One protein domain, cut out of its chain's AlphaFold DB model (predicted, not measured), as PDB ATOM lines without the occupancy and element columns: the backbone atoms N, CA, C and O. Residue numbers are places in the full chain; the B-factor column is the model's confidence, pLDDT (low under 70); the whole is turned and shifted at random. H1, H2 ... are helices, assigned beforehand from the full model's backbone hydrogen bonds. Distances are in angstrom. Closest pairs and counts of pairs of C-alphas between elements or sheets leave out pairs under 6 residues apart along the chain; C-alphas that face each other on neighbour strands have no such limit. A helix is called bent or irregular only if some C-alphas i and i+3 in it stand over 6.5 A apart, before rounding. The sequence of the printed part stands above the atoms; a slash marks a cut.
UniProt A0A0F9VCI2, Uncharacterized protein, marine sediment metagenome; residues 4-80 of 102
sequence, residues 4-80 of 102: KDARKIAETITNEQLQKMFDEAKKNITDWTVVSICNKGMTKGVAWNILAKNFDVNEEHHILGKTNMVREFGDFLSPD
ATOM      1  N   LYS A   4     359.925 274.358 399.283       92.00
ATOM      2  CA  LYS A   4     360.770 274.076 400.456       92.00
ATOM      3  C   LYS A   4     360.724 272.597 400.825       92.00
ATOM      4  O   LYS A   4     361.763 272.001 401.084       92.00
ATOM      5  N   ASP A   5     359.537 272.009 400.814       92.06
ATOM      6  CA  ASP A   5     359.353 270.592 401.109       92.06
ATOM      7  C   ASP A   5     359.931 269.730 399.989       92.06
ATOM      8  O   ASP A   5     360.659 268.782 400.267       92.06
ATOM      9  N   ALA A   6     359.719 270.130 398.730       94.81
ATOM     10  CA  ALA A   6     360.334 269.460 397.588       94.81
ATOM     11  C   ALA A   6     361.862 269.446 397.683       94.81
ATOM     12  O   ALA A   6     362.487 268.438 397.373       94.81
ATOM     13  N   ARG A   7     362.464 270.545 398.154       95.19
ATOM     14  CA  ARG A   7     363.911 270.634 398.347       95.19
ATOM     15  C   ARG A   7     364.417 269.641 399.396       95.19
ATOM     16  O   ARG A   7     365.375 268.931 399.123       95.19
ATOM     17  N   LYS A   8     363.751 269.558 400.549       93.88
ATOM     18  CA  LYS A   8     364.115 268.615 401.620       93.88
ATOM     19  C   LYS A   8     364.030 267.159 401.166       93.88
ATOM     20  O   LYS A   8     364.892 266.351 401.489       93.88
ATOM     21  N   ILE A   9     362.988 266.824 400.409       94.12
ATOM     22  CA  ILE A   9     362.833 265.478 399.847       94.12
ATOM     23  C   ILE A   9     363.932 265.218 398.812       94.12
ATOM     24  O   ILE A   9     364.566 264.172 398.848       94.12
ATOM     25  N   ALA A  10     364.215 266.181 397.932       95.00
ATOM     26  CA  ALA A  10     365.236 266.044 396.895       95.00
ATOM     27  C   ALA A  10     366.651 265.776 397.443       95.00
ATOM     28  O   ALA A  10     367.462 265.177 396.745       95.00
ATOM     29  N   GLU A  11     366.941 266.211 398.672       94.94
ATOM     30  CA  GLU A  11     368.218 265.975 399.360       94.94
ATOM     31  C   GLU A  11     368.380 264.533 399.866       94.94
ATOM     32  O   GLU A  11     369.501 264.105 400.116       94.94
ATOM     33  N   THR A  12     367.286 263.779 400.009       93.69
ATOM     34  CA  THR A  12     367.287 262.435 400.622       93.69
ATOM     35  C   THR A  12     366.764 261.333 399.703       93.69
ATOM     36  O   THR A  12     367.025 260.159 399.947       93.69
ATOM     37  N   ILE A  13     366.029 261.693 398.649       94.56
ATOM     38  CA  ILE A  13     365.408 260.748 397.722       94.56
ATOM     39  C   ILE A  13     366.438 260.079 396.800       94.56
ATOM     40  O   ILE A  13     367.347 260.734 396.277       94.56
ATOM     41  N   THR A  14     366.267 258.779 396.558       95.44
ATOM     42  CA  THR A  14     367.086 258.027 395.597       95.44
ATOM     43  C   THR A  14     366.531 258.136 394.176       95.44
ATOM     44  O   THR A  14     365.359 258.460 393.960       95.44
ATOM     45  N   ASN A  15     367.364 257.847 393.177       96.44
ATOM     46  CA  ASN A  15     366.933 257.902 391.783       96.44
ATOM     47  C   ASN A  15     365.888 256.815 391.460       96.44
ATOM     48  O   ASN A  15     364.958 257.066 390.697       96.44
ATOM     49  N   GLU A  16     365.945 255.643 392.099       96.38
ATOM     50  CA  GLU A  16     364.936 254.584 391.950       96.38
ATOM     51  C   GLU A  16     363.574 255.028 392.498       96.38
ATOM     52  O   GLU A  16     362.524 254.679 391.958       96.38
ATOM     53  N   GLN A  17     363.575 255.803 393.583       95.69
ATOM     54  CA  GLN A  17     362.355 256.365 394.156       95.69
ATOM     55  C   GLN A  17     361.752 257.435 393.236       95.69
ATOM     56  O   GLN A  17     360.531 257.480 393.081       95.69
ATOM     57  N   LEU A  18     362.590 258.249 392.584       96.44
ATOM     58  CA  LEU A  18     362.150 259.183 391.544       96.44
ATOM     59  C   LEU A  18     361.568 258.448 390.330       96.44
ATOM     60  O   LEU A  18     360.498 258.831 389.863       96.44
ATOM     61  N   GLN A  19     362.198 257.363 389.871       97.19
ATOM     62  CA  GLN A  19     361.658 256.542 388.783       97.19
ATOM     63  C   GLN A  19     360.269 255.997 389.134       97.19
ATOM     64  O   GLN A  19     359.322 256.194 388.377       97.19
ATOM     65  N   LYS A  20     360.112 255.406 390.327       96.69
ATOM     66  CA  LYS A  20     358.805 254.924 390.806       96.69
ATOM     67  C   LYS A  20     357.764 256.043 390.868       96.69
ATOM     68  O   LYS A  20     356.619 255.836 390.480       96.69
ATOM     69  N   MET A  21     358.153 257.234 391.327       96.69
ATOM     70  CA  MET A  21     357.281 258.413 391.331       96.69
ATOM     71  C   MET A  21     356.833 258.789 389.913       96.69
ATOM     72  O   MET A  21     355.658 259.097 389.717       96.69
ATOM     73  N   PHE A  22     357.734 258.765 388.928       97.56
ATOM     74  CA  PHE A  22     357.380 259.034 387.534       97.56
ATOM     75  C   PHE A  22     356.454 257.965 386.961       97.56
ATOM     76  O   PHE A  22     355.475 258.312 386.302       97.56
ATOM     77  N   ASP A  23     356.700 256.690 387.253       97.12
ATOM     78  CA  ASP A  23     355.842 255.595 386.799       97.12
ATOM     79  C   ASP A  23     354.415 255.742 387.347       97.12
ATOM     80  O   ASP A  23     353.441 255.604 386.604       97.12
ATOM     81  N   GLU A  24     354.277 256.091 388.627       96.81
ATOM     82  CA  GLU A  24     352.976 256.363 389.245       96.81
ATOM     83  C   GLU A  24     352.326 257.637 388.697       96.81
ATOM     84  O   GLU A  24     351.125 257.648 388.422       96.81
ATOM     85  N   ALA A  25     353.098 258.697 388.462       96.25
ATOM     86  CA  ALA A  25     352.590 259.913 387.835       96.25
ATOM     87  C   ALA A  25     352.047 259.631 386.426       96.25
ATOM     88  O   ALA A  25     350.943 260.057 386.093       96.25
ATOM     89  N   LYS A  26     352.774 258.856 385.615       96.62
ATOM     90  CA  LYS A  26     352.365 258.490 384.254       96.62
ATOM     91  C   LYS A  26     351.050 257.711 384.226       96.62
ATOM     92  O   LYS A  26     350.250 257.923 383.322       96.62
ATOM     93  N   LYS A  27     350.833 256.818 385.197       97.12
ATOM     94  CA  LYS A  27     349.600 256.021 385.312       97.12
ATOM     95  C   LYS A  27     348.403 256.848 385.778       97.12
ATOM     96  O   LYS A  27     347.293 256.614 385.317       97.12
ATOM     97  N   ASN A  28     348.622 257.775 386.713       96.69
ATOM     98  CA  ASN A  28     347.540 258.451 387.432       96.69
ATOM     99  C   ASN A  28     347.207 259.854 386.893       96.69
ATOM    100  O   ASN A  28     346.137 260.381 387.196       96.69
ATOM    101  N   ILE A  29     348.091 260.491 386.117       96.25
ATOM    102  CA  ILE A  29     347.789 261.777 385.473       96.25
ATOM    103  C   ILE A  29     346.889 261.531 384.263       96.25
ATOM    104  O   ILE A  29     347.309 260.961 383.258       96.25
ATOM    105  N   THR A  30     345.662 262.033 384.350       96.44
ATOM    106  CA  THR A  30     344.674 261.954 383.271       96.44
ATOM    107  C   THR A  30     344.716 263.172 382.348       96.44
ATOM    108  O   THR A  30     344.446 263.041 381.159       96.44
ATOM    109  N   ASP A  31     345.080 264.346 382.875       96.75
ATOM    110  CA  ASP A  31     345.157 265.598 382.120       96.75
ATOM    111  C   ASP A  31     346.563 266.214 382.173       96.75
ATOM    112  O   ASP A  31     347.037 266.699 383.204       96.75
ATOM    113  N   TRP A  32     347.227 266.210 381.019       97.31
ATOM    114  CA  TRP A  32     348.572 266.751 380.821       97.31
ATOM    115  C   TRP A  32     348.579 268.223 380.389       97.31
ATOM    116  O   TRP A  32     349.653 268.825 380.295       97.31
ATOM    117  N   THR A  33     347.409 268.805 380.122       97.75
ATOM    118  CA  THR A  33     347.255 270.190 379.649       97.75
ATOM    119  C   THR A  33     347.225 271.204 380.792       97.75
ATOM    120  O   THR A  33     347.467 272.389 380.570       97.75
ATOM    121  N   VAL A  34     347.024 270.738 382.030       97.12
ATOM    122  CA  VAL A  34     347.069 271.571 383.236       97.12
ATOM    123  C   VAL A  34     348.410 272.295 383.346       97.12
ATOM    124  O   VAL A  34     349.466 271.731 383.063       97.12
ATOM    125  N   VAL A  35     348.368 273.549 383.794       97.62
ATOM    126  CA  VAL A  35     349.550 274.389 384.010       97.62
ATOM    127  C   VAL A  35     350.524 273.740 385.004       97.62
ATOM    128  O   VAL A  35     350.118 273.234 386.053       97.62
ATOM    129  N   SER A  36     351.821 273.783 384.688       96.56
ATOM    130  CA  SER A  36     352.885 273.277 385.557       96.56
ATOM    131  C   SER A  36     353.011 274.108 386.838       96.56
ATOM    132  O   SER A  36     352.936 275.342 386.842       96.56
ATOM    133  N   ILE A  37     353.270 273.424 387.952       94.94
ATOM    134  CA  ILE A  37     353.511 274.064 389.254       94.94
ATOM    135  C   ILE A  37     354.906 274.705 389.285       94.94
ATOM    136  O   ILE A  37     355.120 275.716 389.970       94.94
ATOM    137  N   CYS A  38     355.866 274.120 388.571       93.00
ATOM    138  CA  CYS A  38     357.225 274.631 388.441       93.00
ATOM    139  C   CYS A  38     357.302 275.890 387.572       93.00
ATOM    140  O   CYS A  38     358.017 276.821 387.950       93.00
ATOM    141  N   ASN A  39     356.556 275.949 386.464       93.44
ATOM    142  CA  ASN A  39     356.528 277.105 385.567       93.44
ATOM    143  C   ASN A  39     355.120 277.343 384.996       93.44
ATOM    144  O   ASN A  39     354.603 276.540 384.225       93.44
ATOM    145  N   LYS A  40     354.536 278.503 385.321       94.44
ATOM    146  CA  LYS A  40     353.175 278.878 384.905       94.44
ATOM    147  C   LYS A  40     353.014 279.133 383.399       94.44
ATOM    148  O   LYS A  40     351.888 279.228 382.932       94.44
ATOM    149  N   GLY A  41     354.113 279.272 382.657       97.12
ATOM    150  CA  GLY A  41     354.113 279.464 381.206       97.12
ATOM    151  C   GLY A  41     354.068 278.164 380.399       97.12
ATOM    152  O   GLY A  41     354.136 278.221 379.177       97.12
ATOM    153  N   MET A  42     353.996 276.998 381.048       97.31
ATOM    154  CA  MET A  42     353.946 275.706 380.362       97.31
ATOM    155  C   MET A  42     352.962 274.740 381.019       97.31
ATOM    156  O   MET A  42     352.574 274.906 382.176       97.31
ATOM    157  N   THR A  43     352.577 273.705 380.277       98.31
ATOM    158  CA  THR A  43     351.730 272.623 380.786       98.31
ATOM    159  C   THR A  43     352.559 271.555 381.499       98.31
ATOM    160  O   THR A  43     353.781 271.461 381.337       98.31
ATOM    161  N   LYS A  44     351.888 270.698 382.268       97.19
ATOM    162  CA  LYS A  44     352.485 269.540 382.934       97.19
ATOM    163  C   LYS A  44     353.110 268.565 381.935       97.19
ATOM    164  O   LYS A  44     354.160 267.999 382.221       97.19
ATOM    165  N   GLY A  45     352.519 268.409 380.748       98.00
ATOM    166  CA  GLY A  45     353.098 267.612 379.662       98.00
ATOM    167  C   GLY A  45     354.453 268.144 379.183       98.00
ATOM    168  O   GLY A  45     355.392 267.373 378.996       98.00
ATOM    169  N   VAL A  46     354.608 269.467 379.061       98.00
ATOM    170  CA  VAL A  46     355.916 270.069 378.743       98.00
ATOM    171  C   VAL A  46     356.905 269.847 379.890       98.00
ATOM    172  O   VAL A  46     358.045 269.454 379.643       98.00
ATOM    173  N   ALA A  47     356.468 270.013 381.140       97.44
ATOM    174  CA  ALA A  47     357.309 269.733 382.303       97.44
ATOM    175  C   ALA A  47     357.772 268.263 382.348       97.44
ATOM    176  O   ALA A  47     358.933 268.002 382.650       97.44
ATOM    177  N   TRP A  48     356.912 267.308 381.980       98.12
ATOM    178  CA  TRP A  48     357.266 265.889 381.852       98.12
ATOM    179  C   TRP A  48     358.363 265.655 380.813       98.12
ATOM    180  O   TRP A  48     359.331 264.939 381.076       98.12
ATOM    181  N   ASN A  49     358.251 266.296 379.648       97.81
ATOM    182  CA  ASN A  49     359.243 266.166 378.582       97.81
ATOM    183  C   ASN A  49     360.640 266.628 379.008       97.81
ATOM    184  O   ASN A  49     361.627 266.067 378.542       97.81
ATOM    185  N   ILE A  50     360.712 267.623 379.893       96.00
ATOM    186  CA  ILE A  50     361.967 268.177 380.408       96.00
ATOM    187  C   ILE A  50     362.500 267.351 381.584       96.00
ATOM    188  O   ILE A  50     363.700 267.120 381.676       96.00
ATOM    189  N   LEU A  51     361.624 266.944 382.505       96.12
ATOM    190  CA  LEU A  51     362.027 266.410 383.809       96.12
ATOM    191  C   LEU A  51     362.036 264.879 383.892       96.12
ATOM    192  O   LEU A  51     362.726 264.348 384.752       96.12
ATOM    193  N   ALA A  52     361.248 264.182 383.070       95.88
ATOM    194  CA  ALA A  52     360.956 262.756 383.268       95.88
ATOM    195  C   ALA A  52     361.152 261.888 382.015       95.88
ATOM    196  O   ALA A  52     361.471 260.709 382.140       95.88
ATOM    197  N   LYS A  53     360.970 262.438 380.805       95.75
ATOM    198  CA  LYS A  53     360.959 261.661 379.547       95.75
ATOM    199  C   LYS A  53     362.191 260.770 379.351       95.75
ATOM    200  O   LYS A  53     362.033 259.634 378.921       95.75
ATOM    201  N   ASN A  54     363.375 261.298 379.646       94.00
ATOM    202  CA  ASN A  54     364.655 260.605 379.490       94.00
ATOM    203  C   ASN A  54     365.360 260.447 380.844       94.00
ATOM    204  O   ASN A  54     366.573 260.596 380.925       94.00
ATOM    205  N   PHE A  55     364.600 260.255 381.923       96.50
ATOM    206  CA  PHE A  55     365.197 260.092 383.242       96.50
ATOM    207  C   PHE A  55     366.034 258.806 383.296       96.50
ATOM    208  O   PHE A  55     365.526 257.728 382.990       96.50
ATOM    209  N   ASP A  56     367.301 258.929 383.693       95.94
ATOM    210  CA  ASP A  56     368.202 257.800 383.926       95.94
ATOM    211  C   ASP A  56     368.448 257.631 385.430       95.94
ATOM    212  O   ASP A  56     368.835 258.570 386.129       95.94
ATOM    213  N   VAL A  57     368.232 256.417 385.932       96.81
ATOM    214  CA  VAL A  57     368.439 256.067 387.342       96.81
ATOM    215  C   VAL A  57     369.922 256.101 387.722       96.81
ATOM    216  O   VAL A  57     370.244 256.385 388.875       96.81
ATOM    217  N   ASN A  58     370.823 255.858 386.771       97.31
ATOM    218  CA  ASN A  58     372.262 255.773 387.020       97.31
ATOM    219  C   ASN A  58     372.972 257.130 386.915       97.31
ATOM    220  O   ASN A  58     374.137 257.243 387.292       97.31
ATOM    221  N   GLU A  59     372.288 258.158 386.411       94.81
ATOM    222  CA  GLU A  59     372.855 259.492 386.239       94.81
ATOM    223  C   GLU A  59     372.805 260.305 387.544       94.81
ATOM    224  O   GLU A  59     371.836 260.276 388.315       94.81
ATOM    225  N   GLU A  60     373.855 261.089 387.790       93.69
ATOM    226  CA  GLU A  60     373.862 262.047 388.887       93.69
ATOM    227  C   GLU A  60     373.047 263.296 388.524       93.69
ATOM    228  O   GLU A  60     373.517 264.239 387.889       93.69
ATOM    229  N   HIS A  61     371.794 263.326 388.975       94.69
ATOM    230  CA  HIS A  61     370.927 264.481 388.756       94.69
ATOM    231  C   HIS A  61     371.257 265.629 389.705       94.69
ATOM    232  O   HIS A  61     371.226 265.481 390.932       94.69
ATOM    233  N   HIS A  62     371.452 266.823 389.144       95.94
ATOM    234  CA  HIS A  62     371.656 268.022 389.945       95.94
ATOM    235  C   HIS A  62     370.470 268.275 390.888       95.94
ATOM    236  O   HIS A  62     369.293 268.119 390.544       95.94
ATOM    237  N   ILE A  63     370.776 268.764 392.085       95.88
ATOM    238  CA  ILE A  63     369.823 268.917 393.185       95.88
ATOM    239  C   ILE A  63     368.670 269.887 392.855       95.88
ATOM    240  O   ILE A  63     367.550 269.728 393.343       95.88
ATOM    241  N   LEU A  64     368.890 270.872 391.974       95.12
ATOM    242  CA  LEU A  64     367.806 271.720 391.450       95.12
ATOM    243  C   LEU A  64     366.858 270.949 390.521       95.12
ATOM    244  O   LEU A  64     365.647 271.158 390.595       95.12
ATOM    245  N   GLY A  65     367.392 270.044 389.699       95.38
ATOM    246  CA  GLY A  65     366.609 269.147 388.850       95.38
ATOM    247  C   GLY A  65     365.716 268.255 389.701       95.38
ATOM    248  O   GLY A  65     364.494 268.334 389.583       95.38
ATOM    249  N   LYS A  66     366.306 267.540 390.671       96.50
ATOM    250  CA  LYS A  66     365.560 266.718 391.642       96.50
ATOM    251  C   LYS A  66     364.479 267.520 392.373       96.50
ATOM    252  O   LYS A  66     363.343 267.073 392.491       96.50
ATOM    253  N   THR A  67     364.790 268.747 392.801       97.19
ATOM    254  CA  THR A  67     363.807 269.632 393.456       97.19
ATOM    255  C   THR A  67     362.611 269.925 392.545       97.19
ATOM    256  O   THR A  67     361.472 269.894 393.006       97.19
ATOM    257  N   ASN A  68     362.841 270.206 391.259       97.50
ATOM    258  CA  ASN A  68     361.765 270.478 390.304       97.50
ATOM    259  C   ASN A  68     360.956 269.219 389.967       97.50
ATOM    260  O   ASN A  68     359.729 269.295 389.917       97.50
ATOM    261  N   MET A  69     361.616 268.066 389.814       96.81
ATOM    262  CA  MET A  69     360.960 266.766 389.618       96.81
ATOM    263  C   MET A  69     359.989 266.472 390.766       96.81
ATOM    264  O   MET A  69     358.795 266.258 390.548       96.81
ATOM    265  N   VAL A  70     360.482 266.558 392.005       96.75
ATOM    266  CA  VAL A  70     359.688 266.324 393.216       96.75
ATOM    267  C   VAL A  70     358.591 267.379 393.372       96.75
ATOM    268  O   VAL A  70     357.474 267.062 393.765       96.75
ATOM    269  N   ARG A  71     358.852 268.645 393.048       95.81
ATOM    270  CA  ARG A  71     357.833 269.696 393.168       95.81
ATOM    271  C   ARG A  71     356.656 269.485 392.213       95.81
ATOM    272  O   ARG A  71     355.520 269.741 392.615       95.81
ATOM    273  N   GLU A  72     356.934 269.056 390.984       97.00
ATOM    274  CA  GLU A  72     355.930 268.864 389.933       97.00
ATOM    275  C   GLU A  72     355.135 267.561 390.114       97.00
ATOM    276  O   GLU A  72     353.909 267.561 389.979       97.00
ATOM    277  N   PHE A  73     355.824 266.465 390.448       96.38
ATOM    278  CA  PHE A  73     355.257 265.110 390.448       96.38
ATOM    279  C   PHE A  73     355.264 264.425 391.816       96.38
ATOM    280  O   PHE A  73     354.743 263.326 391.961       96.38
ATOM    281  N   GLY A  74     355.794 265.054 392.861       94.31
ATOM    282  CA  GLY A  74     355.932 264.400 394.163       94.31
ATOM    283  C   GLY A  74     354.626 264.203 394.934       94.31
ATOM    284  O   GLY A  74     354.626 263.578 395.992       94.31
ATOM    285  N   ASP A  75     353.491 264.650 394.394       92.31
ATOM    286  CA  ASP A  75     352.180 264.201 394.867       92.31
ATOM    287  C   ASP A  75     351.982 262.682 394.618       92.31
ATOM    288  O   ASP A  75     351.183 262.057 395.318       92.31
ATOM    289  N   PHE A  76     352.772 262.072 393.724       94.56
ATOM    290  CA  PHE A  76     352.817 260.630 393.432       94.56
ATOM    291  C   PHE A  76     353.904 259.863 394.209       94.56
ATOM    292  O   PHE A  76     354.111 258.677 393.974       94.56
ATOM    293  N   LEU A  77     354.600 260.508 395.153       92.50
ATOM    294  CA  LEU A  77     355.507 259.804 396.066       92.50
ATOM    295  C   LEU A  77     354.747 258.964 397.098       92.50
ATOM    296  O   LEU A  77     353.608 259.289 397.462       92.50
ATOM    297  N   SER A  78     355.431 257.944 397.637       87.38
ATOM    298  CA  SER A  78     354.956 257.205 398.816       87.38
ATOM    299  C   SER A  78     354.619 258.185 399.954       87.38
ATOM    300  O   SER A  78     355.331 259.186 400.124       87.38
ATOM    301  N   PRO A  79     353.557 257.931 400.747       82.31
ATOM    302  CA  PRO A  79     353.176 258.775 401.877       82.31
ATOM    303  C   PRO A  79     354.321 259.077 402.849       82.31
ATOM    304  O   PRO A  79     354.338 260.161 403.429       82.31
ATOM    305  N   ASP A  80     355.293 258.173 402.971       81.56
ATOM    306  CA  ASP A  80     356.442 258.301 403.876       81.56
ATOM    307  C   ASP A  80     357.327 259.519 403.572       81.56
ATOM    308  O   ASP A  80     357.943 260.080 404.475       81.56
TER     309      ASP A  80
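What this domain is: This is residues 4 to 80 of the 102 residues of an uncharacterized protein of marine sediment metagenome (UniProt A0A0F9VCI2). Three helices pack round a fourth, H4: H1 crosses it squarely, H2 and H3 at a slant. The 77 printed residues hold four named helices, H1 to H4, and no named strand: all helix, mostly crossed. The whole is compact, radius of gyration of the C-alphas 11.5 A, spanning 30 by 24 by 23 A.

How they stand to each other: Start at H1, residues 4 to 10: it touches the hub H4, residues 63 to 76, about perpendicular at 80 degrees, closest C-alphas Arg 7 and Thr 67, 5.0 A. H2, residues 15 to 28, touches H4 the same way at a steep tilt of 39 degrees, closest C-alphas Met 21 and Phe 76, 5.4 A. H3, residues 44 to 51, touches H4 as a hairpin, opposite ways at a steep tilt of 39 degrees, closest C-alphas Leu 51 and Met 69, 5.9 A. H1, H2 and H3 are apart from one another. O i to N i+4 pairs are within hydrogen-bond range throughout H1, H2 and H3, and in 8 of 10 in H4.

Where its parts are: Find C-alpha 4 at (360.770, 274.076, 400.456), where H1 begins. H2 runs 19.9 A; H4, 18.9 A to C-alpha 76 at (352.817, 260.630, 393.432), is irregular: C-alphas 72 and 75 are 7.8 A apart.

The domain as a whole: The printed part has no cut; H1 to H2 is tight, the other links long. No printed residue is under pLDDT 70.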